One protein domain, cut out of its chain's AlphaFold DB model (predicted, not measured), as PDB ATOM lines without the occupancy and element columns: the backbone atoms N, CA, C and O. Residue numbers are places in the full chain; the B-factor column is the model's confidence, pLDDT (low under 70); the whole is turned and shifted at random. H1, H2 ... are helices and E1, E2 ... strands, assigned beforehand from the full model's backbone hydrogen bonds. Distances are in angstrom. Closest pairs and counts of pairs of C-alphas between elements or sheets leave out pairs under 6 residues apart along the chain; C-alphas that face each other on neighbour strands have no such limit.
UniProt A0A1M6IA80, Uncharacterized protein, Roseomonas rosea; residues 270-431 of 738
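This is residues 270 to 431 of the 738 residues of an uncharacterized protein of Roseomonas rosea (UniProt A0A1M6IA80). A twisted sheet of five strands has two helices, H2 and H3, packed over one face, and its other face is bare. H1 packs on H2 and H3 on their side away from the sheet, and the hairpin of H4 and H5 lies beyond one end of the sheet, adding to the length. The printed part has 162 residues, with five named helices and five named strands in the order H1 E1 E2 H2 E3 E4 E5 H3 H4 H5; the sheet runs E2 E1 E3 E4 E5, all antiparallel. The class is mixed, helices and strands; the whole is compact, with a radius of gyration of the C-alphas of 16.6 A and spans of 60 by 28 by 23 A.

E1, residues 294 to 299, forms a hairpin with the edge strand E2, residues 304 to 308, with N 297 and O 306 2.9 A apart. E1's other neighbour is E3, residues 348 to 354, with N 296 and O 351 at 2.8 A. E3, E4, residues 358 to 363, and E5, residues 366 to 370, form a meander, each strand the antiparallel neighbour of the one before; N 352 and O 360 are 2.8 A apart, and N 361 and O 368 2.8 A. H2, residues 317 to 341, is over E1 and E3 at a height over the sheet of 8.2 A, its closest C-alphas to E1 being Ala 320 and Gln 294, 5.0 A. E2, H2 and E3 form a split strand-helix-strand unit, with E1 between the two strands in the sheet; its crossover is left-handed. H3, residues 374 to 391, is on the same face, at a height over the sheet of 8.9 A, giving two layers, helices on one face of a sheet. H1, residues 271 to 282, touches H2, closest at the C-alphas of Ala 275 and Ala 329, 5.8 A, at a shallow tilt of 16 degrees, opposite ways. H1 touches H3 too, at Ile 276 and Ser 378, C-alphas 6.2 A apart. H5, residues 412 to 429, touches H3 with residues 412 to 413 alone, the C-alphas of Pro 412 and Ser 386 being closest at 5.7 A. H4, residues 398 to 407, forms a helical hairpin with H5, closest at the C-alphas of Val 407 and Leu 415, 5.9 A. Every O i to N i+4 pair is within hydrogen-bond range in H2, H3 and H4; H1 has 6 of 8 and H5 11 of 14.

H1 begins at C-alpha 271, (107.200, 93.268, 152.341). H2 is 36.0 A from first to last C-alpha, H3 25.7 A, H5 24.4 A and E3 20.0 A. H5 has a kink of 30 degrees near residue 423 and ends at C-alpha 429, (115.451, 71.536, 156.309).

The two C-alphas farthest apart, those of Asp 313 and Lys 431, are 60.7 A apart. The printed part has no cut, and its one long link is H1 to E1, 11 residues. The mean pLDDT of the printed part is 84.1, and it is under 70 in residues 270 to 291, 310 to 315 and 428 to 431.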
ATOM      1  N   ALA A 270     104.173  89.685 153.110       62.00
ATOM      2  CA  ALA A 270     104.983  90.089 151.971       62.00
ATOM      3  C   ALA A 270     105.392  91.573 152.119       62.00
ATOM      4  O   ALA A 270     104.510  92.412 152.340       62.00
ATOM      5  N   PRO A 271     106.690  91.930 152.014       62.56
ATOM      6  CA  PRO A 271     107.200  93.268 152.341       62.56
ATOM      7  C   PRO A 271     106.452  94.431 151.673       62.56
ATOM      8  O   PRO A 271     106.346  95.519 152.244       62.56
ATOM      9  N   TYR A 272     105.873  94.200 150.490       65.25
ATOM     10  CA  TYR A 272     105.097  95.199 149.762       65.25
ATOM     11  C   TYR A 272     103.747  95.537 150.422       65.25
ATOM     12  O   TYR A 272     103.253  96.639 150.220       65.25
ATOM     13  N   ILE A 273     103.146  94.656 151.235       67.06
ATOM     14  CA  ILE A 273     101.857  94.921 151.907       67.06
ATOM     15  C   ILE A 273     102.007  96.056 152.925       67.06
ATOM     16  O   ILE A 273     101.170  96.957 152.985       67.06
ATOM     17  N   ALA A 274     103.113  96.067 153.674       69.06
ATOM     18  CA  ALA A 274     103.433  97.164 154.584       69.06
ATOM     19  C   ALA A 274     103.655  98.486 153.823       69.06
ATOM     20  O   ALA A 274     103.218  99.543 154.278       69.06
ATOM     21  N   ALA A 275     104.282  98.422 152.643       66.69
ATOM     22  CA  ALA A 275     104.477  99.586 151.781       66.69
ATOM     23  C   ALA A 275     103.148 100.118 151.208       66.69
ATOM     24  O   ALA A 275     102.950 101.332 151.179       66.69
ATOM     25  N   ILE A 276     102.205  99.242 150.827       66.56
ATOM     26  CA  ILE A 276     100.861  99.642 150.369       66.56
ATOM     27  C   ILE A 276     100.161 100.465 151.451       66.56
ATOM     28  O   ILE A 276      99.685 101.558 151.159       66.56
ATOM     29  N   ALA A 277     100.132  99.987 152.699       68.00
ATOM     30  CA  ALA A 277      99.445 100.684 153.789       68.00
ATOM     31  C   ALA A 277     100.005 102.099 154.028       68.00
ATOM     32  O   ALA A 277      99.236 103.042 154.220       68.00
ATOM     33  N   ALA A 278     101.331 102.263 153.954       69.12
ATOM     34  CA  ALA A 278     101.979 103.567 154.082       69.12
ATOM     35  C   ALA A 278     101.617 104.512 152.922       69.12
ATOM     36  O   ALA A 278     101.275 105.668 153.158       69.12
ATOM     37  N   ILE A 279     101.640 104.026 151.674       68.50
ATOM     38  CA  ILE A 279     101.335 104.847 150.491       68.50
ATOM     39  C   ILE A 279      99.849 105.215 150.437       68.50
ATOM     40  O   ILE A 279      99.518 106.377 150.214       68.50
ATOM     41  N   VAL A 280      98.952 104.257 150.679       69.50
ATOM     42  CA  VAL A 280      97.496 104.472 150.633       69.50
ATOM     43  C   VAL A 280      97.057 105.485 151.689       69.50
ATOM     44  O   VAL A 280      96.225 106.338 151.395       69.50
ATOM     45  N   ALA A 281      97.666 105.478 152.882       63.94
ATOM     46  CA  ALA A 281      97.401 106.488 153.910       63.94
ATOM     47  C   ALA A 281      97.796 107.918 153.483       63.94
ATOM     48  O   ALA A 281      97.246 108.888 154.003       63.94
ATOM     49  N   MET A 282      98.726 108.055 152.533       64.12
ATOM     50  CA  MET A 282      99.191 109.340 152.001       64.12
ATOM     51  C   MET A 282      98.425 109.793 150.747       64.12
ATOM     52  O   MET A 282      98.519 110.960 150.361       64.12
ATOM     53  N   MET A 283      97.641 108.912 150.118       66.25
ATOM     54  CA  MET A 283      96.782 109.273 148.990       66.25
ATOM     55  C   MET A 283      95.492 109.931 149.498       66.25
ATOM     56  O   MET A 283      94.519 109.267 149.850       66.25
ATOM     57  N   LEU A 284      95.483 111.266 149.552       56.12
ATOM     58  CA  LEU A 284      94.306 112.045 149.951       56.12
ATOM     59  C   LEU A 284      93.140 111.878 148.950       56.12
ATOM     60  O   LEU A 284      93.366 111.901 147.736       56.12
ATOM     61  N   PRO A 285      91.878 111.783 149.417       49.94
ATOM     62  CA  PRO A 285      90.724 111.714 148.530       49.94
ATOM     63  C   PRO A 285      90.496 113.053 147.803       49.94
ATOM     64  O   PRO A 285      90.375 114.104 148.429       49.94
ATOM     65  N   ALA A 286      90.374 112.973 146.473       50.78
ATOM     66  CA  ALA A 286      89.950 114.026 145.540       50.78
ATOM     67  C   ALA A 286      90.882 115.251 145.394       50.78
ATOM     68  O   ALA A 286      90.554 116.371 145.790       50.78
ATOM     69  N   GLN A 287      92.007 115.068 144.698       54.47
ATOM     70  CA  GLN A 287      92.774 116.186 144.140       54.47
ATOM     71  C   GLN A 287      92.100 116.754 142.883       54.47
ATOM     72  O   GLN A 287      91.533 116.020 142.070       54.47
ATOM     73  N   LYS A 288      92.184 118.079 142.691       56.34
ATOM     74  CA  LYS A 288      91.771 118.709 141.429       56.34
ATOM     75  C   LYS A 288      92.629 118.139 140.290       56.34
ATOM     76  O   LYS A 288      93.849 118.117 140.447       56.34
ATOM     77  N   PRO A 289      92.038 117.731 139.150       52.88
ATOM     78  CA  PRO A 289      92.797 117.213 138.018       52.88
ATOM     79  C   PRO A 289      93.869 118.221 137.593       52.88
ATOM     80  O   PRO A 289      93.555 119.301 137.093       52.88
ATOM     81  N   SER A 290      95.137 117.897 137.834       59.53
ATOM     82  CA  SER A 290      96.267 118.625 137.272       59.53
ATOM     83  C   SER A 290      96.809 117.808 136.106       59.53
ATOM     84  O   SER A 290      97.193 116.652 136.284       59.53
ATOM     85  N   ASP A 291      96.864 118.403 134.915       61.06
ATOM     86  CA  ASP A 291      97.357 117.767 133.679       61.06
ATOM     87  C   ASP A 291      98.876 117.495 133.683       61.06
ATOM     88  O   ASP A 291      99.464 117.229 132.633       61.06
ATOM     89  N   LYS A 292      99.556 117.625 134.829       73.25
ATOM     90  CA  LYS A 292     101.018 117.626 134.886       73.25
ATOM     91  C   LYS A 292     101.568 116.555 135.814       73.25
ATOM     92  O   LYS A 292     101.518 116.676 137.039       73.25
ATOM     93  N   THR A 293     102.134 115.542 135.176       81.25
ATOM     94  CA  THR A 293     102.866 114.431 135.780       81.25
ATOM     95  C   THR A 293     104.185 114.917 136.388       81.25
ATOM     96  O   THR A 293     104.931 115.662 135.749       81.25
ATOM     97  N   GLN A 294     104.459 114.512 137.626       89.75
ATOM     98  CA  GLN A 294     105.729 114.734 138.327       89.75
ATOM     99  C   GLN A 294     106.463 113.408 138.480       89.75
ATOM    100  O   GLN A 294     105.816 112.364 138.493       89.75
ATOM    101  N   THR A 295     107.794 113.436 138.575       92.00
ATOM    102  CA  THR A 295     108.611 112.215 138.616       92.00
ATOM    103  C   THR A 295     109.531 112.180 139.833       92.00
ATOM    104  O   THR A 295     109.980 113.203 140.334       92.00
ATOM    105  N   SER A 296     109.863 110.994 140.310       93.75
ATOM    106  CA  SER A 296     110.916 110.781 141.291       93.75
ATOM    107  C   SER A 296     111.701 109.556 140.866       93.75
ATOM    108  O   SER A 296     111.115 108.532 140.531       93.75
ATOM    109  N   THR A 297     113.021 109.676 140.812       94.62
ATOM    110  CA  THR A 297     113.899 108.559 140.466       94.62
ATOM    111  C   THR A 297     114.594 108.074 141.722       94.62
ATOM    112  O   THR A 297     115.185 108.877 142.442       94.62
ATOM    113  N   VAL A 298     114.517 106.772 141.959       93.88
ATOM    114  CA  VAL A 298     115.219 106.061 143.019       93.88
ATOM    115  C   VAL A 298     116.336 105.230 142.396       93.88
ATOM    116  O   VAL A 298     116.120 104.508 141.418       93.88
ATOM    117  N   ASP A 299     117.545 105.389 142.920       94.50
ATOM    118  CA  ASP A 299     118.715 104.597 142.562       94.50
ATOM    119  C   ASP A 299     119.124 103.753 143.769       94.50
ATOM    120  O   ASP A 299     119.734 104.256 144.717       94.50
ATOM    121  N   PHE A 300     118.785 102.464 143.716       92.62
ATOM    122  CA  PHE A 300     118.961 101.544 144.839       92.62
ATOM    123  C   PHE A 300     120.440 101.327 145.186       92.62
ATOM    124  O   PHE A 300     120.759 100.974 146.314       92.62
ATOM    125  N   SER A 301     121.357 101.602 144.249       88.44
ATOM    126  CA  SER A 301     122.797 101.405 144.454       88.44
ATOM    127  C   SER A 301     123.483 102.530 145.232       88.44
ATOM    128  O   SER A 301     124.569 102.329 145.774       88.44
ATOM    129  N   THR A 302     122.884 103.722 145.268       87.88
ATOM    130  CA  THR A 302     123.486 104.921 145.882       87.88
ATOM    131  C   THR A 302     122.671 105.471 147.050       87.88
ATOM    132  O   THR A 302     123.024 106.526 147.574       87.88
ATOM    133  N   ASP A 303     121.568 104.802 147.412       80.88
ATOM    134  CA  ASP A 303     120.505 105.334 148.281       80.88
ATOM    135  C   ASP A 303     120.042 106.744 147.850       80.88
ATOM    136  O   ASP A 303     119.562 107.564 148.638       80.88
ATOM    137  N   GLY A 304     120.223 107.055 146.565       84.62
ATOM    138  CA  GLY A 304     120.011 108.371 145.996       84.62
ATOM    139  C   GLY A 304     118.595 108.508 145.463       84.62
ATOM    140  O   GLY A 304     118.185 107.782 144.556       84.62
ATOM    141  N   MET A 305     117.861 109.496 145.971       88.00
ATOM    142  CA  MET A 305     116.591 109.922 145.391       88.00
ATOM    143  C   MET A 305     116.767 111.259 144.679       88.00
ATOM    144  O   MET A 305     117.173 112.253 145.280       88.00
ATOM    145  N   THR A 306     116.420 111.307 143.396       89.12
ATOM    146  CA  THR A 306     116.387 112.555 142.631       89.12
ATOM    147  C   THR A 306     114.954 112.852 142.219       89.12
ATOM    148  O   THR A 306     114.403 112.189 141.335       89.12
ATOM    149  N   ALA A 307     114.355 113.864 142.849       84.81
ATOM    150  CA  ALA A 307     113.081 114.410 142.405       84.81
ATOM    151  C   ALA A 307     113.265 115.046 141.019       84.81
ATOM    152  O   ALA A 307     114.143 115.889 140.819       84.81
ATOM    153  N   GLY A 308     112.457 114.616 140.056       77.69
ATOM    154  CA  GLY A 308     112.495 115.085 138.677       77.69
ATOM    155  C   GLY A 308     111.180 115.754 138.301       77.69
ATOM    156  O   GLY A 308     110.097 115.283 138.632       77.69
ATOM    157  N   GLY A 309     111.240 116.845 137.555       70.75
ATOM    158  CA  GLY A 309     110.028 117.516 137.112       70.75
ATOM    159  C   GLY A 309     110.260 118.983 136.837       70.75
ATOM    160  O   GLY A 309     111.306 119.550 137.142       70.75
ATOM    161  N   LEU A 310     109.269 119.600 136.212       67.06
ATOM    162  CA  LEU A 310     109.300 121.025 135.936       67.06
ATOM    163  C   LEU A 310     108.803 121.782 137.181       67.06
ATOM    164  O   LEU A 310     107.825 121.378 137.812       67.06
ATOM    165  N   THR A 311     109.482 122.877 137.529       62.81
ATOM    166  CA  THR A 311     109.178 123.736 138.686       62.81
ATOM    167  C   THR A 311     108.323 124.949 138.283       62.81
ATOM    168  O   THR A 311     108.372 125.407 137.139       62.81
ATOM    169  N   GLY A 312     107.491 125.463 139.205       66.06
ATOM    170  CA  GLY A 312     106.655 126.668 139.026       66.06
ATOM    171  C   GLY A 312     105.175 126.507 139.422       66.06
ATOM    172  O   GLY A 312     104.684 125.394 139.584       66.06
ATOM    173  N   ASP A 313     104.436 127.619 139.506       68.88
ATOM    174  CA  ASP A 313     103.045 127.689 140.016       68.88
ATOM    175  C   ASP A 313     102.027 126.817 139.259       68.88
ATOM    176  O   ASP A 313     100.905 126.595 139.707       68.88
ATOM    177  N   ARG A 314     102.401 126.329 138.073       60.31
ATOM    178  CA  ARG A 314     101.561 125.481 137.218       60.31
ATOM    179  C   ARG A 314     101.760 123.980 137.458       60.31
ATOM    180  O   ARG A 314     101.259 123.203 136.648       60.31
ATOM    181  N   TYR A 315     102.530 123.576 138.464       69.62
ATOM    182  CA  TYR A 315     102.844 122.178 138.763       69.62
ATOM    183  C   TYR A 315     102.233 121.761 140.098       69.62
ATOM    184  O   TYR A 315     102.323 122.495 141.078       69.62
ATOM    185  N   SER A 316     101.594 120.588 140.131       77.69
ATOM    186  CA  SER A 316     101.005 120.058 141.363       77.69
ATOM    187  C   SER A 316     102.117 119.634 142.320       77.69
ATOM    188  O   SER A 316     102.827 118.661 142.053       77.69
ATOM    189  N   LYS A 317     102.260 120.373 143.427       82.69
ATOM    190  CA  LYS A 317     103.128 119.994 144.548       82.69
ATOM    191  C   LYS A 317     102.758 118.600 145.058       82.69
ATOM    192  O   LYS A 317     103.642 117.787 145.291       82.69
ATOM    193  N   ASP A 318     101.464 118.298 145.094       83.19
ATOM    194  CA  ASP A 318     100.953 117.021 145.579       83.19
ATOM    195  C   ASP A 318     101.367 115.844 144.681       83.19
ATOM    196  O   ASP A 318     101.682 114.769 145.187       83.19
ATOM    197  N   ASN A 319     101.436 116.030 143.353       86.19
ATOM    198  CA  ASN A 319     101.941 114.987 142.445       86.19
ATOM    199  C   ASN A 319     103.439 114.733 142.683       86.19
ATOM    200  O   ASN A 319     103.885 113.588 142.627       86.19
ATOM    201  N   ALA A 320     104.219 115.785 142.962       86.81
ATOM    202  CA  ALA A 320     105.642 115.654 143.277       86.81
ATOM    203  C   ALA A 320     105.862 114.954 144.627       86.81
ATOM    204  O   ALA A 320     106.703 114.060 144.722       86.81
ATOM    205  N   GLU A 321     105.077 115.308 145.645       87.44
ATOM    206  CA  GLU A 321     105.083 114.636 146.950       87.44
ATOM    207  C   GLU A 321     104.660 113.170 146.813       87.44
ATOM    208  O   GLU A 321     105.351 112.289 147.314       87.44
ATOM    209  N   THR A 322     103.608 112.880 146.042       89.06
ATOM    210  CA  THR A 322     103.147 111.506 145.784       89.06
ATOM    211  C   THR A 322     104.232 110.670 145.102       89.06
ATOM    212  O   THR A 322     104.550 109.579 145.573       89.06
ATOM    213  N   ALA A 323     104.848 111.178 144.027       91.44
ATOM    214  CA  ALA A 323     105.934 110.476 143.341       91.44
ATOM    215  C   ALA A 323     107.144 110.250 144.265       91.44
ATOM    216  O   ALA A 323     107.750 109.181 144.231       91.44
ATOM    217  N   THR A 324     107.472 111.231 145.115       91.75
ATOM    218  CA  THR A 324     108.551 111.119 146.109       91.75
ATOM    219  C   THR A 324     108.235 110.044 147.144       91.75
ATOM    220  O   THR A 324     109.053 109.156 147.349       91.75
ATOM    221  N   ASN A 325     107.031 110.048 147.715       90.56
ATOM    222  CA  ASN A 325     106.608 109.074 148.720       90.56
ATOM    223  C   ASN A 325     106.598 107.642 148.172       90.56
ATOM    224  O   ASN A 325     107.062 106.723 148.845       90.56
ATOM    225  N   ILE A 326     106.116 107.444 146.939       92.56
ATOM    226  CA  ILE A 326     106.169 106.128 146.288       92.56
ATOM    227  C   ILE A 326     107.627 105.708 146.082       92.56
ATOM    228  O   ILE A 326     107.973 104.572 146.385       92.56
ATOM    229  N   ALA A 327     108.499 106.603 145.613       94.06
ATOM    230  CA  ALA A 327     109.911 106.288 145.417       94.06
ATOM    231  C   ALA A 327     110.636 105.955 146.741       94.06
ATOM    232  O   ALA A 327     111.453 105.039 146.760       94.06
ATOM    233  N   THR A 328     110.295 106.613 147.857       92.88
ATOM    234  CA  THR A 328     110.803 106.259 149.197       92.88
ATOM    235  C   THR A 328     110.322 104.874 149.613       92.88
ATOM    236  O   THR A 328     111.121 104.041 150.029       92.88
ATOM    237  N   ALA A 329     109.034 104.581 149.420       91.44
ATOM    238  CA  ALA A 329     108.489 103.260 149.708       91.44
ATOM    239  C   ALA A 329     109.122 102.159 148.836       91.44
ATOM    240  O   ALA A 329     109.279 101.032 149.300       91.44
ATOM    241  N   LEU A 330     109.514 102.473 147.595       94.31
ATOM    242  CA  LEU A 330     110.276 101.561 146.741       94.31
ATOM    243  C   LEU A 330     111.695 101.317 147.262       94.31
ATOM    244  O   LEU A 330     112.139 100.174 147.202       94.31
ATOM    245  N   GLN A 331     112.386 102.337 147.782       94.38
ATOM    246  CA  GLN A 331     113.698 102.160 148.418       94.38
ATOM    247  C   GLN A 331     113.587 101.240 149.638       94.38
ATOM    248  O   GLN A 331     114.306 100.248 149.733       94.38
ATOM    249  N   ASP A 332     112.631 101.508 150.531       91.75
ATOM    250  CA  ASP A 332     112.400 100.683 151.722       91.75
ATOM    251  C   ASP A 332     112.040  99.239 151.356       91.75
ATOM    252  O   ASP A 332     112.489  98.287 151.997       91.75
ATOM    253  N   LEU A 333     111.225  99.063 150.313       92.31
ATOM    254  CA  LEU A 333     110.865  97.755 149.782       92.31
ATOM    255  C   LEU A 333     112.092  97.018 149.234       92.31
ATOM    256  O   LEU A 333     112.291  95.852 149.567       92.31
ATOM    257  N   ALA A 334     112.914  97.688 148.425       93.94
ATOM    258  CA  ALA A 334     114.132  97.122 147.859       93.94
ATOM    259  C   ALA A 334     115.119  96.696 148.954       93.94
ATOM    260  O   ALA A 334     115.627  95.576 148.908       93.94
ATOM    261  N   ASN A 335     115.300  97.531 149.980       92.88
ATOM    262  CA  ASN A 335     116.146  97.234 151.133       92.88
ATOM    263  C   ASN A 335     115.636  96.015 151.907       92.88
ATOM    264  O   ASN A 335     116.399  95.084 152.143       92.88
ATOM    265  N   LYS A 336     114.336  95.946 152.219       91.44
ATOM    266  CA  LYS A 336     113.746  94.793 152.925       91.44
ATOM    267  C   LYS A 336     113.853  93.494 152.135       91.44
ATOM    268  O   LYS A 336     114.106  92.442 152.720       91.44
ATOM    269  N   ILE A 337     113.639  93.544 150.821       91.31
ATOM    270  CA  ILE A 337     113.820  92.382 149.941       91.31
ATOM    271  C   ILE A 337     115.294  91.962 149.951       91.31
ATOM    272  O   ILE A 337     115.584  90.780 150.128       91.31
ATOM    273  N   GLY A 338     116.213  92.918 149.811       93.25
ATOM    274  CA  GLY A 338     117.649  92.669 149.848       93.25
ATOM    275  C   GLY A 338     118.108  92.032 151.161       93.25
ATOM    276  O   GLY A 338     118.753  90.986 151.145       93.25
ATOM    277  N   GLU A 339     117.694  92.589 152.300       92.44
ATOM    278  CA  GLU A 339     117.942  92.031 153.637       92.44
ATOM    279  C   GLU A 339     117.381  90.613 153.776       92.44
ATOM    280  O   GLU A 339     118.080  89.713 154.244       92.44
ATOM    281  N   SER A 340     116.142  90.390 153.323       89.94
ATOM    282  CA  SER A 340     115.478  89.087 153.440       89.94
ATOM    283  C   SER A 340     116.190  88.005 152.630       89.94
ATOM    284  O   SER A 340     116.313  86.871 153.089       89.94
ATOM    285  N   TYR A 341     116.678  88.336 151.434       91.69
ATOM    286  CA  TYR A 341     117.240  87.360 150.495       91.69
ATOM    287  C   TYR A 341     118.769  87.411 150.370       91.69
ATOM    288  O   TYR A 341     119.343  86.654 149.584       91.69
ATOM    289  N   GLY A 342     119.431  88.247 151.172       92.88
ATOM    290  CA  GLY A 342     120.886  88.315 151.286       92.88
ATOM    291  C   GLY A 342     121.586  88.994 150.108       92.88
ATOM    292  O   GLY A 342     122.667  88.554 149.723       92.88
ATOM    293  N   PHE A 343     120.996  90.044 149.532       93.81
ATOM    294  CA  PHE A 343     121.619  90.848 148.477       93.81
ATOM    295  C   PHE A 343     121.439  92.352 148.721       93.81
ATOM    296  O   PHE A 343     120.519  92.780 149.405       93.81
ATOM    297  N   THR A 344     122.307  93.181 148.144       94.69
ATOM    298  CA  THR A 344     122.103  94.639 148.104       94.69
ATOM    299  C   THR A 344     121.356  94.982 146.826       94.69
ATOM    300  O   THR A 344     121.841  94.655 145.744       94.69
ATOM    301  N   ALA A 345     120.178  95.599 146.936       93.25
ATOM    302  CA  ALA A 345     119.363  95.913 145.770       93.25
ATOM    303  C   ALA A 345     120.082  96.909 144.845       93.25
ATOM    304  O   ALA A 345     120.396  98.030 145.231       93.25
ATOM    305  N   GLY A 346     120.346  96.491 143.611       93.12
ATOM    306  CA  GLY A 346     120.818  97.346 142.528       93.12
ATOM    307  C   GLY A 346     119.685  97.838 141.629       93.12
ATOM    308  O   GLY A 346     118.540  97.390 141.723       93.12
ATOM    309  N   GLY A 347     120.037  98.751 140.724       93.38
ATOM    310  CA  GLY A 347     119.156  99.248 139.673       93.38
ATOM    311  C   GLY A 347     118.565 100.628 139.956       93.38
ATOM    312  O   GLY A 347     118.732 101.221 141.021       93.38
ATOM    313  N   ARG A 348     117.863 101.151 138.951       95.50
ATOM    314  CA  ARG A 348     117.204 102.457 139.003       95.50
ATOM    315  C   ARG A 348     115.755 102.334 138.557       95.50
ATOM    316  O   ARG A 348     115.463 101.691 137.544       95.50
ATOM    317  N   MET A 349     114.858 102.984 139.288       96.62
ATOM    318  CA  MET A 349     113.446 103.093 138.931       96.62
ATOM    319  C   MET A 349     113.005 104.547 138.960       96.62
ATOM    320  O   MET A 349     113.331 105.294 139.876       96.62
ATOM    321  N   LEU A 350     112.248 104.957 137.950       96.12
ATOM    322  CA  LEU A 350     111.582 106.249 137.913       96.12
ATOM    323  C   LEU A 350     110.095 106.028 138.153       96.12
ATOM    324  O   LEU A 350     109.444 105.264 137.446       96.12
ATOM    325  N   VAL A 351     109.549 106.715 139.143       95.38
ATOM    326  CA  VAL A 351     108.118 106.770 139.416       95.38
ATOM    327  C   VAL A 351     107.587 108.088 138.893       95.38
ATOM    328  O   VAL A 351     108.173 109.133 139.153       95.38
ATOM    329  N   ALA A 352     106.469 108.060 138.180       93.38
ATOM    330  CA  ALA A 352     105.724 109.245 137.805       93.38
ATOM    331  C   ALA A 352     104.323 109.201 138.417       93.38
ATOM    332  O   ALA A 352     103.674 108.159 138.389       93.38
ATOM    333  N   ALA A 353     103.845 110.329 138.933       91.94
ATOM    334  CA  ALA A 353     102.481 110.477 139.426       91.94
ATOM    335  C   ALA A 353     101.798 111.636 138.693       91.94
ATOM    336  O   ALA A 353     102.300 112.765 138.678       91.94
ATOM    337  N   GLY A 354     100.661 111.353 138.060       87.12
ATOM    338  CA  GLY A 354      99.841 112.334 137.361       87.12
ATOM    339  C   GLY A 354      98.362 112.113 137.654       87.12
ATOM    340  O   GLY A 354      97.851 111.003 137.537       87.12
ATOM    341  N   SER A 355      97.642 113.184 137.990       75.88
ATOM    342  CA  SER A 355      96.228 113.093 138.382       75.88
ATOM    343  C   SER A 355      95.333 112.538 137.263       75.88
ATOM    344  O   SER A 355      94.324 111.902 137.550       75.88
ATOM    345  N   ARG A 356      95.702 112.767 135.993       80.31
ATOM    346  CA  ARG A 356      95.023 112.218 134.804       80.31
ATOM    347  C   ARG A 356      95.701 110.964 134.255       80.31
ATOM    348  O   ARG A 356      95.022 110.038 133.828       80.31
ATOM    349  N   ASP A 357      97.031 110.965 134.236       80.12
ATOM    350  CA  ASP A 357      97.822 109.948 133.537       80.12
ATOM    351  C   ASP A 357      98.089 108.699 134.399       80.12
ATOM    352  O   ASP A 357      98.626 107.710 133.897       80.12
ATOM    353  N   GLY A 358      97.684 108.723 135.673       91.38
ATOM    354  CA  GLY A 358      97.848 107.612 136.598       91.38
ATOM    355  C   GLY A 358      99.208 107.610 137.291       91.38
ATOM    356  O   GLY A 358      99.889 108.635 137.407       91.38
ATOM    357  N   LEU A 359      99.604 106.426 137.745       94.69
ATOM    358  CA  LEU A 359     100.951 106.151 138.224       94.69
ATOM    359  C   LEU A 359     101.745 105.477 137.108       94.69
ATOM    360  O   LEU A 359     101.230 104.621 136.390       94.69
ATOM    361  N   VAL A 360     103.012 105.838 136.965       95.38
ATOM    362  CA  VAL A 360     103.923 105.211 136.008       95.38
ATOM    363  C   VAL A 360     105.147 104.721 136.754       95.38
ATOM    364  O   VAL A 360     105.738 105.468 137.525       95.38
ATOM    365  N   LEU A 361     105.545 103.480 136.508       96.75
ATOM    366  CA  LEU A 361     106.832 102.941 136.924       96.75
ATOM    367  C   LEU A 361     107.674 102.719 135.676       96.75
ATOM    368  O   LEU A 361     107.255 102.011 134.764       96.75
ATOM    369  N   GLN A 362     108.858 103.305 135.629       96.12
ATOM    370  CA  GLN A 362     109.810 103.125 134.551       96.12
ATOM    371  C   GLN A 362     111.077 102.465 135.087       96.12
ATOM    372  O   GLN A 362     111.653 102.905 136.079       96.12
ATOM    373  N   HIS A 363     111.518 101.419 134.398       95.44
ATOM    374  CA  HIS A 363     112.753 100.703 134.683       95.44
ATOM    375  C   HIS A 363     113.480 100.465 133.357       95.44
ATOM    376  O   HIS A 363     112.955  99.819 132.445       95.44
ATOM    377  N   GLY A 364     114.645 101.098 133.197       93.38
ATOM    378  CA  GLY A 364     115.313 101.212 131.900       93.38
ATOM    379  C   GLY A 364     114.420 101.884 130.845       93.38
ATOM    380  O   GLY A 364     113.898 102.984 131.047       93.38
ATOM    381  N   ALA A 365     114.241 101.217 129.703       93.69
ATOM    382  CA  ALA A 365     113.375 101.683 128.616       93.69
ATOM    383  C   ALA A 365     111.896 101.278 128.785       93.69
ATOM    384  O   ALA A 365     111.039 101.780 128.058       93.69
ATOM    385  N   ALA A 366     111.584 100.372 129.716       94.69
ATOM    386  CA  ALA A 366     110.231  99.868 129.914       94.69
ATOM    387  C   ALA A 366     109.438 100.789 130.848       94.69
ATOM    388  O   ALA A 366     109.895 101.111 131.943       94.69
ATOM    389  N   GLY A 367     108.239 101.190 130.420       95.38
ATOM    390  CA  GLY A 367     107.292 101.967 131.219       95.38
ATOM    391  C   GLY A 367     106.005 101.184 131.471       95.38
ATOM    392  O   GLY A 367     105.381 100.691 130.533       95.38
ATOM    393  N   TYR A 368     105.592 101.109 132.731       96.06
ATOM    394  CA  TYR A 368     104.391 100.426 133.205       96.06
ATOM    395  C   TYR A 368     103.427 101.459 133.780       96.06
ATOM    396  O   TYR A 368     103.847 102.311 134.557       96.06
ATOM    397  N   ARG A 369     102.150 101.411 133.392       96.12
ATOM    398  CA  ARG A 369     101.126 102.363 133.846       96.12
ATOM    399  C   ARG A 369     100.118 101.678 134.758       96.12
ATOM    400  O   ARG A 369      99.711 100.553 134.481       96.12
ATOM    401  N   PHE A 370      99.686 102.393 135.783       95.44
ATOM    402  CA  PHE A 370      98.729 101.946 136.784       95.44
ATOM    403  C   PHE A 370      97.714 103.057 137.059       95.44
ATOM    404  O   PHE A 370      97.979 104.237 136.816       95.44
ATOM    405  N   SER A 371      96.537 102.691 137.559       92.31
ATOM    406  CA  SER A 371      95.543 103.658 138.028       92.31
ATOM    407  C   SER A 371      96.078 104.467 139.218       92.31
ATOM    408  O   SER A 371      96.972 104.033 139.942       92.31
ATOM    409  N   ASN A 372      95.550 105.674 139.418       87.31
ATOM    410  CA  ASN A 372      95.878 106.498 140.585       87.31
ATOM    411  C   ASN A 372      94.914 106.198 141.746       87.31
ATOM    412  O   ASN A 372      94.211 107.081 142.232       87.31
ATOM    413  N   ASP A 373      94.828 104.925 142.118       87.06
ATOM    414  CA  ASP A 373      93.997 104.399 143.199       87.06
ATOM    415  C   ASP A 373      94.741 103.278 143.947       87.06
ATOM    416  O   ASP A 373      95.873 102.926 143.611       87.06
ATOM    417  N   GLU A 374      94.112 102.717 144.979       84.94
ATOM    418  CA  GLU A 374      94.691 101.647 145.801       84.94
ATOM    419  C   GLU A 374      95.096 100.415 144.971       84.94
ATOM    420  O   GLU A 374      96.175  99.850 145.173       84.94
ATOM    421  N   ALA A 375      94.274 100.033 143.989       87.88
ATOM    422  CA  ALA A 375      94.569  98.914 143.100       87.88
ATOM    423  C   ALA A 375      95.798  99.201 142.223       87.88
ATOM    424  O   ALA A 375      96.643  98.325 142.027       87.88
ATOM    425  N   GLY A 376      95.933 100.433 141.737       91.56
ATOM    426  CA  GLY A 376      97.067 100.859 140.932       91.56
ATOM    427  C   GLY A 376      98.365 100.979 141.728       91.56
ATOM    428  O   GLY A 376      99.406 100.544 141.239       91.56
ATOM    429  N   VAL A 377      98.317 101.456 142.977       90.69
ATOM    430  CA  VAL A 377      99.473 101.416 143.893       90.69
ATOM    431  C   VAL A 377      99.896  99.979 144.176       90.69
ATOM    432  O   VAL A 377     101.082  99.662 144.097       90.69
ATOM    433  N   SER A 378      98.937  99.095 144.466       89.00
ATOM    434  CA  SER A 378      99.220  97.672 144.680       89.00
ATOM    435  C   SER A 378      99.877  97.048 143.445       89.00
ATOM    436  O   SER A 378     100.915  96.394 143.557       89.00
ATOM    437  N   GLY A 379      99.336  97.316 142.252       92.50
ATOM    438  CA  GLY A 379      99.912  96.873 140.983       92.50
ATOM    439  C   GLY A 379     101.329  97.406 140.749       92.50
ATOM    440  O   GLY A 379     102.209  96.641 140.347       92.50
ATOM    441  N   LEU A 380     101.568  98.685 141.059       94.94
ATOM    442  CA  LEU A 380     102.881  99.320 140.950       94.94
ATOM    443  C   LEU A 380     103.900  98.643 141.862       94.94
ATOM    444  O   LEU A 380     104.975  98.276 141.395       94.94
ATOM    445  N   LEU A 381     103.566  98.432 143.136       93.50
ATOM    446  CA  LEU A 381     104.475  97.815 144.104       93.50
ATOM    447  C   LEU A 381     104.760  96.344 143.785       93.50
ATOM    448  O   LEU A 381     105.907  95.906 143.893       93.50
ATOM    449  N   LYS A 382     103.758  95.587 143.321       91.88
ATOM    450  CA  LYS A 382     103.963  94.209 142.843       91.88
ATOM    451  C   LYS A 382     104.907  94.167 141.646       91.88
ATOM    452  O   LYS A 382     105.819  93.342 141.609       91.88
ATOM    453  N   LYS A 383     104.726  95.077 140.681       94.62
ATOM    454  CA  LYS A 383     105.602  95.156 139.508       94.62
ATOM    455  C   LYS A 383     107.008  95.632 139.869       94.62
ATOM    456  O   LYS A 383     107.974  95.105 139.335       94.62
ATOM    457  N   ALA A 384     107.140  96.584 140.788       95.19
ATOM    458  CA  ALA A 384     108.441  97.007 141.285       95.19
ATOM    459  C   ALA A 384     109.164  95.863 142.005       95.19
ATOM    460  O   ALA A 384     110.341  95.645 141.750       95.19
ATOM    461  N   THR A 385     108.452  95.077 142.819       93.88
ATOM    462  CA  THR A 385     109.019  93.898 143.491       93.88
ATOM    463  C   THR A 385     109.592  92.899 142.489       93.88
ATOM    464  O   THR A 385     110.718  92.436 142.664       93.88
ATOM    465  N   SER A 386     108.854  92.584 141.415       93.44
ATOM    466  CA  SER A 386     109.359  91.647 140.407       93.44
ATOM    467  C   SER A 386     110.559  92.193 139.642       93.44
ATOM    468  O   SER A 386     111.494  91.437 139.408       93.44
ATOM    469  N   LEU A 387     110.582  93.492 139.330       94.94
ATOM    470  CA  LEU A 387     111.726  94.140 138.683       94.94
ATOM    471  C   LEU A 387     112.962  94.207 139.599       94.94
ATOM    472  O   LEU A 387     114.069  93.979 139.128       94.94
ATOM    473  N   ILE A 388     112.790  94.464 140.903       94.69
ATOM    474  CA  ILE A 388     113.890  94.418 141.884       94.69
ATOM    475  C   ILE A 388     114.485  93.006 141.928       94.69
ATOM    476  O   ILE A 388     115.703  92.852 141.871       94.69
ATOM    477  N   LEU A 389     113.641  91.974 142.010       93.81
ATOM    478  CA  LEU A 389     114.101  90.583 142.027       93.81
ATOM    479  C   LEU A 389     114.749  90.166 140.701       93.81
ATOM    480  O   LEU A 389     115.707  89.406 140.723       93.81
ATOM    481  N   GLU A 390     114.253  90.660 139.565       94.00
ATOM    482  CA  GLU A 390     114.817  90.402 138.234       94.00
ATOM    483  C   GLU A 390     116.213  91.007 138.071       94.00
ATOM    484  O   GLU A 390     117.152  90.287 137.736       94.00
ATOM    485  N   GLU A 391     116.373  92.290 138.398       94.81
ATOM    486  CA  GLU A 391     117.658  92.998 138.323       94.81
ATOM    487  C   GLU A 391     118.718  92.350 139.233       94.81
ATOM    488  O   GLU A 391     119.901  92.297 138.902       94.81
ATOM    489  N   ASN A 392     118.284  91.818 140.380       95.00
ATOM    490  CA  ASN A 392     119.159  91.234 141.394       95.00
ATOM    491  C   ASN A 392     119.203  89.698 141.366       95.00
ATOM    492  O   ASN A 392     119.874  89.095 142.205       95.00
ATOM    493  N   ALA A 393     118.558  89.046 140.393       94.56
ATOM    494  CA  ALA A 393     118.564  87.588 140.266       94.56
ATOM    495  C   ALA A 393     119.987  86.981 140.234       94.56
ATOM    496  O   ALA A 393     120.192  85.949 140.878       94.56
ATOM    497  N   PRO A 394     121.001  87.604 139.587       95.38
ATOM    498  CA  PRO A 394     122.378  87.103 139.618       95.38
ATOM    499  C   PRO A 394     123.052  87.149 140.999       95.38
ATOM    500  O   PRO A 394     124.041  86.450 141.207       95.38
ATOM    501  N   ALA A 395     122.552  87.977 141.920       95.00
ATOM    502  CA  ALA A 395     123.083  88.121 143.276       95.00
ATOM    503  C   ALA A 395     122.397  87.192 144.295       95.00
ATOM    504  O   ALA A 395     122.863  87.076 145.427       95.00
ATOM    505  N   LEU A 396     121.304  86.519 143.914       93.00
ATOM    506  CA  LEU A 396     120.616  85.565 144.780       93.00
ATOM    507  C   LEU A 396     121.506  84.353 145.084       93.00
ATOM    508  O   LEU A 396     122.232  83.849 144.227       93.00
ATOM    509  N   SER A 397     121.386  83.811 146.303       91.06
ATOM    510  CA  SER A 397     121.980  82.504 146.624       91.06
ATOM    511  C   SER A 397     121.498  81.432 145.636       91.06
ATOM    512  O   SER A 397     120.367  81.510 145.158       91.06
ATOM    513  N   LYS A 398     122.320  80.411 145.361       91.69
ATOM    514  CA  LYS A 398     122.051  79.375 144.342       91.69
ATOM    515  C   LYS A 398     120.634  78.782 144.418       91.69
ATOM    516  O   LYS A 398     119.984  78.629 143.383       91.69
ATOM    517  N   ASP A 399     120.149  78.485 145.622       87.31
ATOM    518  CA  ASP A 399     118.811  77.915 145.821       87.31
ATOM    519  C   ASP A 399     117.711  78.927 145.479       87.31
ATOM    520  O   ASP A 399     116.792  78.613 144.727       87.31
ATOM    521  N   LEU A 400     117.848  80.178 145.931       89.62
ATOM    522  CA  LEU A 400     116.908  81.258 145.603       89.62
ATOM    523  C   LEU A 400     116.907  81.591 144.106       89.62
ATOM    524  O   LEU A 400     115.841  81.804 143.535       89.62
ATOM    525  N   ALA A 401     118.071  81.583 143.455       90.19
ATOM    526  CA  ALA A 401     118.180  81.763 142.010       90.19
ATOM    527  C   ALA A 401     117.474  80.631 141.243       90.19
ATOM    528  O   ALA A 401     116.806  80.879 140.240       90.19
ATOM    529  N   THR A 402     117.565  79.393 141.742       86.62
ATOM    530  CA  THR A 402     116.868  78.231 141.166       86.62
ATOM    531  C   THR A 402     115.353  78.361 141.323       86.62
ATOM    532  O   THR A 402     114.614  78.164 140.356       86.62
ATOM    533  N   THR A 403     114.878  78.756 142.508       84.38
ATOM    534  CA  THR A 403     113.456  79.028 142.755       84.38
ATOM    535  C   THR A 403     112.943  80.152 141.859       84.38
ATOM    536  O   THR A 403     111.907  79.993 141.215       84.38
ATOM    537  N   TYR A 404     113.695  81.249 141.745       90.62
ATOM    538  CA  TYR A 404     113.363  82.361 140.858       90.62
ATOM    539  C   TYR A 404     113.243  81.907 139.397       90.62
ATOM    540  O   TYR A 404     112.241  82.198 138.746       90.62
ATOM    541  N   ALA A 405     114.215  81.139 138.892       89.50
ATOM    542  CA  ALA A 405     114.196  80.619 137.524       89.50
ATOM    543  C   ALA A 405     113.034  79.644 137.263       89.50
ATOM    544  O   ALA A 405     112.528  79.576 136.145       89.50
ATOM    545  N   THR A 406     112.607  78.901 138.289       86.88
ATOM    546  CA  THR A 406     111.534  77.901 138.184       86.88
ATOM    547  C   THR A 406     110.148  78.541 138.197       86.88
ATOM    548  O   THR A 406     109.296  78.185 137.386       86.88
ATOM    549  N   VAL A 407     109.908  79.475 139.120       89.25
ATOM    550  CA  VAL A 407     108.598  80.130 139.272       89.25
ATOM    551  C   VAL A 407     108.416  81.253 138.251       89.25
ATOM    552  O   VAL A 407     107.317  81.453 137.736       89.25
ATOM    553  N   GLY A 408     109.503  81.959 137.928       87.44
ATOM    554  CA  GLY A 408     109.510  83.105 137.031       87.44
ATOM    555  C   GLY A 408     108.927  84.379 137.655       87.44
ATOM    556  O   GLY A 408     108.286  84.372 138.704       87.44
ATOM    557  N   ALA A 409     109.136  85.509 136.976       85.88
ATOM    558  CA  ALA A 409     108.693  86.836 137.424       85.88
ATOM    559  C   ALA A 409     107.259  87.210 136.999       85.88
ATOM    560  O   ALA A 409     106.816  88.337 137.234       85.88
ATOM    561  N   SER A 410     106.532  86.300 136.340       83.06
ATOM    562  CA  SER A 410     105.195  86.574 135.796       83.06
ATOM    563  C   SER A 410     104.112  86.703 136.867       83.06
ATOM    564  O   SER A 410     103.126  87.400 136.642       83.06
ATOM    565  N   ASP A 411     104.288  86.048 138.016       85.56
ATOM    566  CA  ASP A 411     103.364  86.085 139.153       85.56
ATOM    567  C   ASP A 411     104.149  86.465 140.423       85.56
ATOM    568  O   ASP A 411     104.731  85.592 141.075       85.56
ATOM    569  N   PRO A 412     104.232  87.770 140.758       83.00
ATOM    570  CA  PRO A 412     105.039  88.254 141.876       83.00
ATOM    571  C   PRO A 412     104.628  87.641 143.217       83.00
ATOM    572  O   PRO A 412     105.486  87.401 144.060       83.00
ATOM    573  N   ASP A 413     103.337  87.356 143.406       83.94
ATOM    574  CA  ASP A 413     102.824  86.806 144.661       83.94
ATOM    575  C   ASP A 413     103.301  85.362 144.851       83.94
ATOM    576  O   ASP A 413     103.810  85.011 145.917       83.94
ATOM    577  N   LYS A 414     103.228  84.541 143.794       83.81
ATOM    578  CA  LYS A 414     103.783  83.178 143.823       83.81
ATOM    579  C   LYS A 414     105.297  83.170 143.949       83.81
ATOM    580  O   LYS A 414     105.831  82.336 144.673       83.81
ATOM    581  N   LEU A 415     105.983  84.082 143.260       85.56
ATOM    582  CA  LEU A 415     107.434  84.184 143.334       85.56
ATOM    583  C   LEU A 415     107.892  84.517 144.756       85.56
ATOM    584  O   LEU A 415     108.772  83.842 145.277       85.56
ATOM    585  N   ILE A 416     107.279  85.511 145.403       84.00
ATOM    586  CA  ILE A 416     107.619  85.892 146.779       84.00
ATOM    587  C   ILE A 416     107.323  84.744 147.742       84.00
ATOM    588  O   ILE A 416     108.181  84.416 148.551       84.00
ATOM    589  N   ALA A 417     106.161  84.092 147.623       80.94
ATOM    590  CA  ALA A 417     105.825  82.946 148.466       80.94
ATOM    591  C   ALA A 417     106.831  81.791 148.303       80.94
ATOM    592  O   ALA A 417     107.241  81.174 149.284       80.94
ATOM    593  N   ALA A 418     107.266  81.516 147.073       76.81
ATOM    594  CA  ALA A 418     108.246  80.473 146.802       76.81
ATOM    595  C   ALA A 418     109.652  80.842 147.300       76.81
ATOM    596  O   ALA A 418     110.346  79.990 147.859       76.81
ATOM    597  N   LEU A 419     110.081  82.095 147.116       80.56
ATOM    598  CA  LEU A 419     111.363  82.590 147.619       80.56
ATOM    599  C   LEU A 419     111.398  82.585 149.148       80.56
ATOM    600  O   LEU A 419     112.394  82.143 149.715       80.56
ATOM    601  N   ASP A 420     110.317  83.002 149.807       83.12
ATOM    602  CA  ASP A 420     110.192  82.968 151.264       83.12
ATOM    603  C   ASP A 420     110.248  81.534 151.793       83.12
ATOM    604  O   ASP A 420     111.082  81.231 152.644       83.12
ATOM    605  N   TRP A 421     109.465  80.615 151.216       84.00
ATOM    606  CA  TRP A 421     109.531  79.194 151.571       84.00
ATOM    607  C   TRP A 421     110.935  78.619 151.362       84.00
ATOM    608  O   TRP A 421     111.444  77.881 152.205       84.00
ATOM    609  N   THR A 422     111.598  78.988 150.263       74.12
ATOM    610  CA  THR A 422     112.963  78.527 149.983       74.12
ATOM    611  C   THR A 422     113.942  79.063 151.031       74.12
ATOM    612  O   THR A 422     114.797  78.333 151.529       74.12
ATOM    613  N   ASN A 423     113.825  80.342 151.384       83.38
ATOM    614  CA  ASN A 423     114.748  81.000 152.298       83.38
ATOM    615  C   ASN A 423     114.552  80.584 153.760       83.38
ATOM    616  O   ASN A 423     115.524  80.548 154.509       83.38
ATOM    617  N   THR A 424     113.316  80.283 154.158       78.19
ATOM    618  CA  THR A 424     112.954  79.982 155.549       78.19
ATOM    619  C   THR A 424     112.847  78.483 155.800       78.19
ATOM    620  O   THR A 424     113.520  77.957 156.678       78.19
ATOM    621  N   VAL A 425     112.038  77.769 155.017       71.50
ATOM    622  CA  VAL A 425     111.721  76.356 155.252       71.50
ATOM    623  C   VAL A 425     112.763  75.452 154.603       71.50
ATOM    624  O   VAL A 425     113.351  74.607 155.271       71.50
ATOM    625  N   TYR A 426     113.019  75.625 153.306       71.19
ATOM    626  CA  TYR A 426     113.912  74.730 152.566       71.19
ATOM    627  C   TYR A 426     115.360  74.820 153.050       71.19
ATOM    628  O   TYR A 426     115.998  73.785 153.236       71.19
ATOM    629  N   LYS A 427     115.882  76.034 153.278       73.56
ATOM    630  CA  LYS A 427     117.233  76.213 153.832       73.56
ATOM    631  C   LYS A 427     117.375  75.557 155.200       73.56
ATOM    632  O   LYS A 427     118.378  74.895 155.428       73.56
ATOM    633  N   GLU A 428     116.381  75.692 156.078       68.12
ATOM    634  CA  GLU A 428     116.421  75.086 157.412       68.12
ATOM    635  C   GLU A 428     116.408  73.556 157.348       68.12
ATOM    636  O   GLU A 428     117.204  72.901 158.014       68.12
ATOM    637  N   LEU A 429     115.550  72.986 156.496       56.16
ATOM    638  CA  LEU A 429     115.451  71.536 156.309       56.16
ATOM    639  C   LEU A 429     116.689  70.925 155.641       56.16
ATOM    640  O   LEU A 429     116.950  69.741 155.832       56.16
ATOM    641  N   ASN A 430     117.441  71.713 154.869       65.75
ATOM    642  CA  ASN A 430     118.662  71.270 154.194       65.75
ATOM    643  C   ASN A 430     119.954  71.626 154.928       65.75
ATOM    644  O   ASN A 430     121.034  71.344 154.405       65.75
ATOM    645  N   LYS A 431     119.875  72.204 156.132       67.75
ATOM    646  CA  LYS A 431     121.049  72.277 157.001       67.75
ATOM    647  C   LYS A 431     121.566  70.862 157.240       67.75
ATOM    648  O   LYS A 431     120.807  69.941 157.541       67.75
TER     649      LYS A 431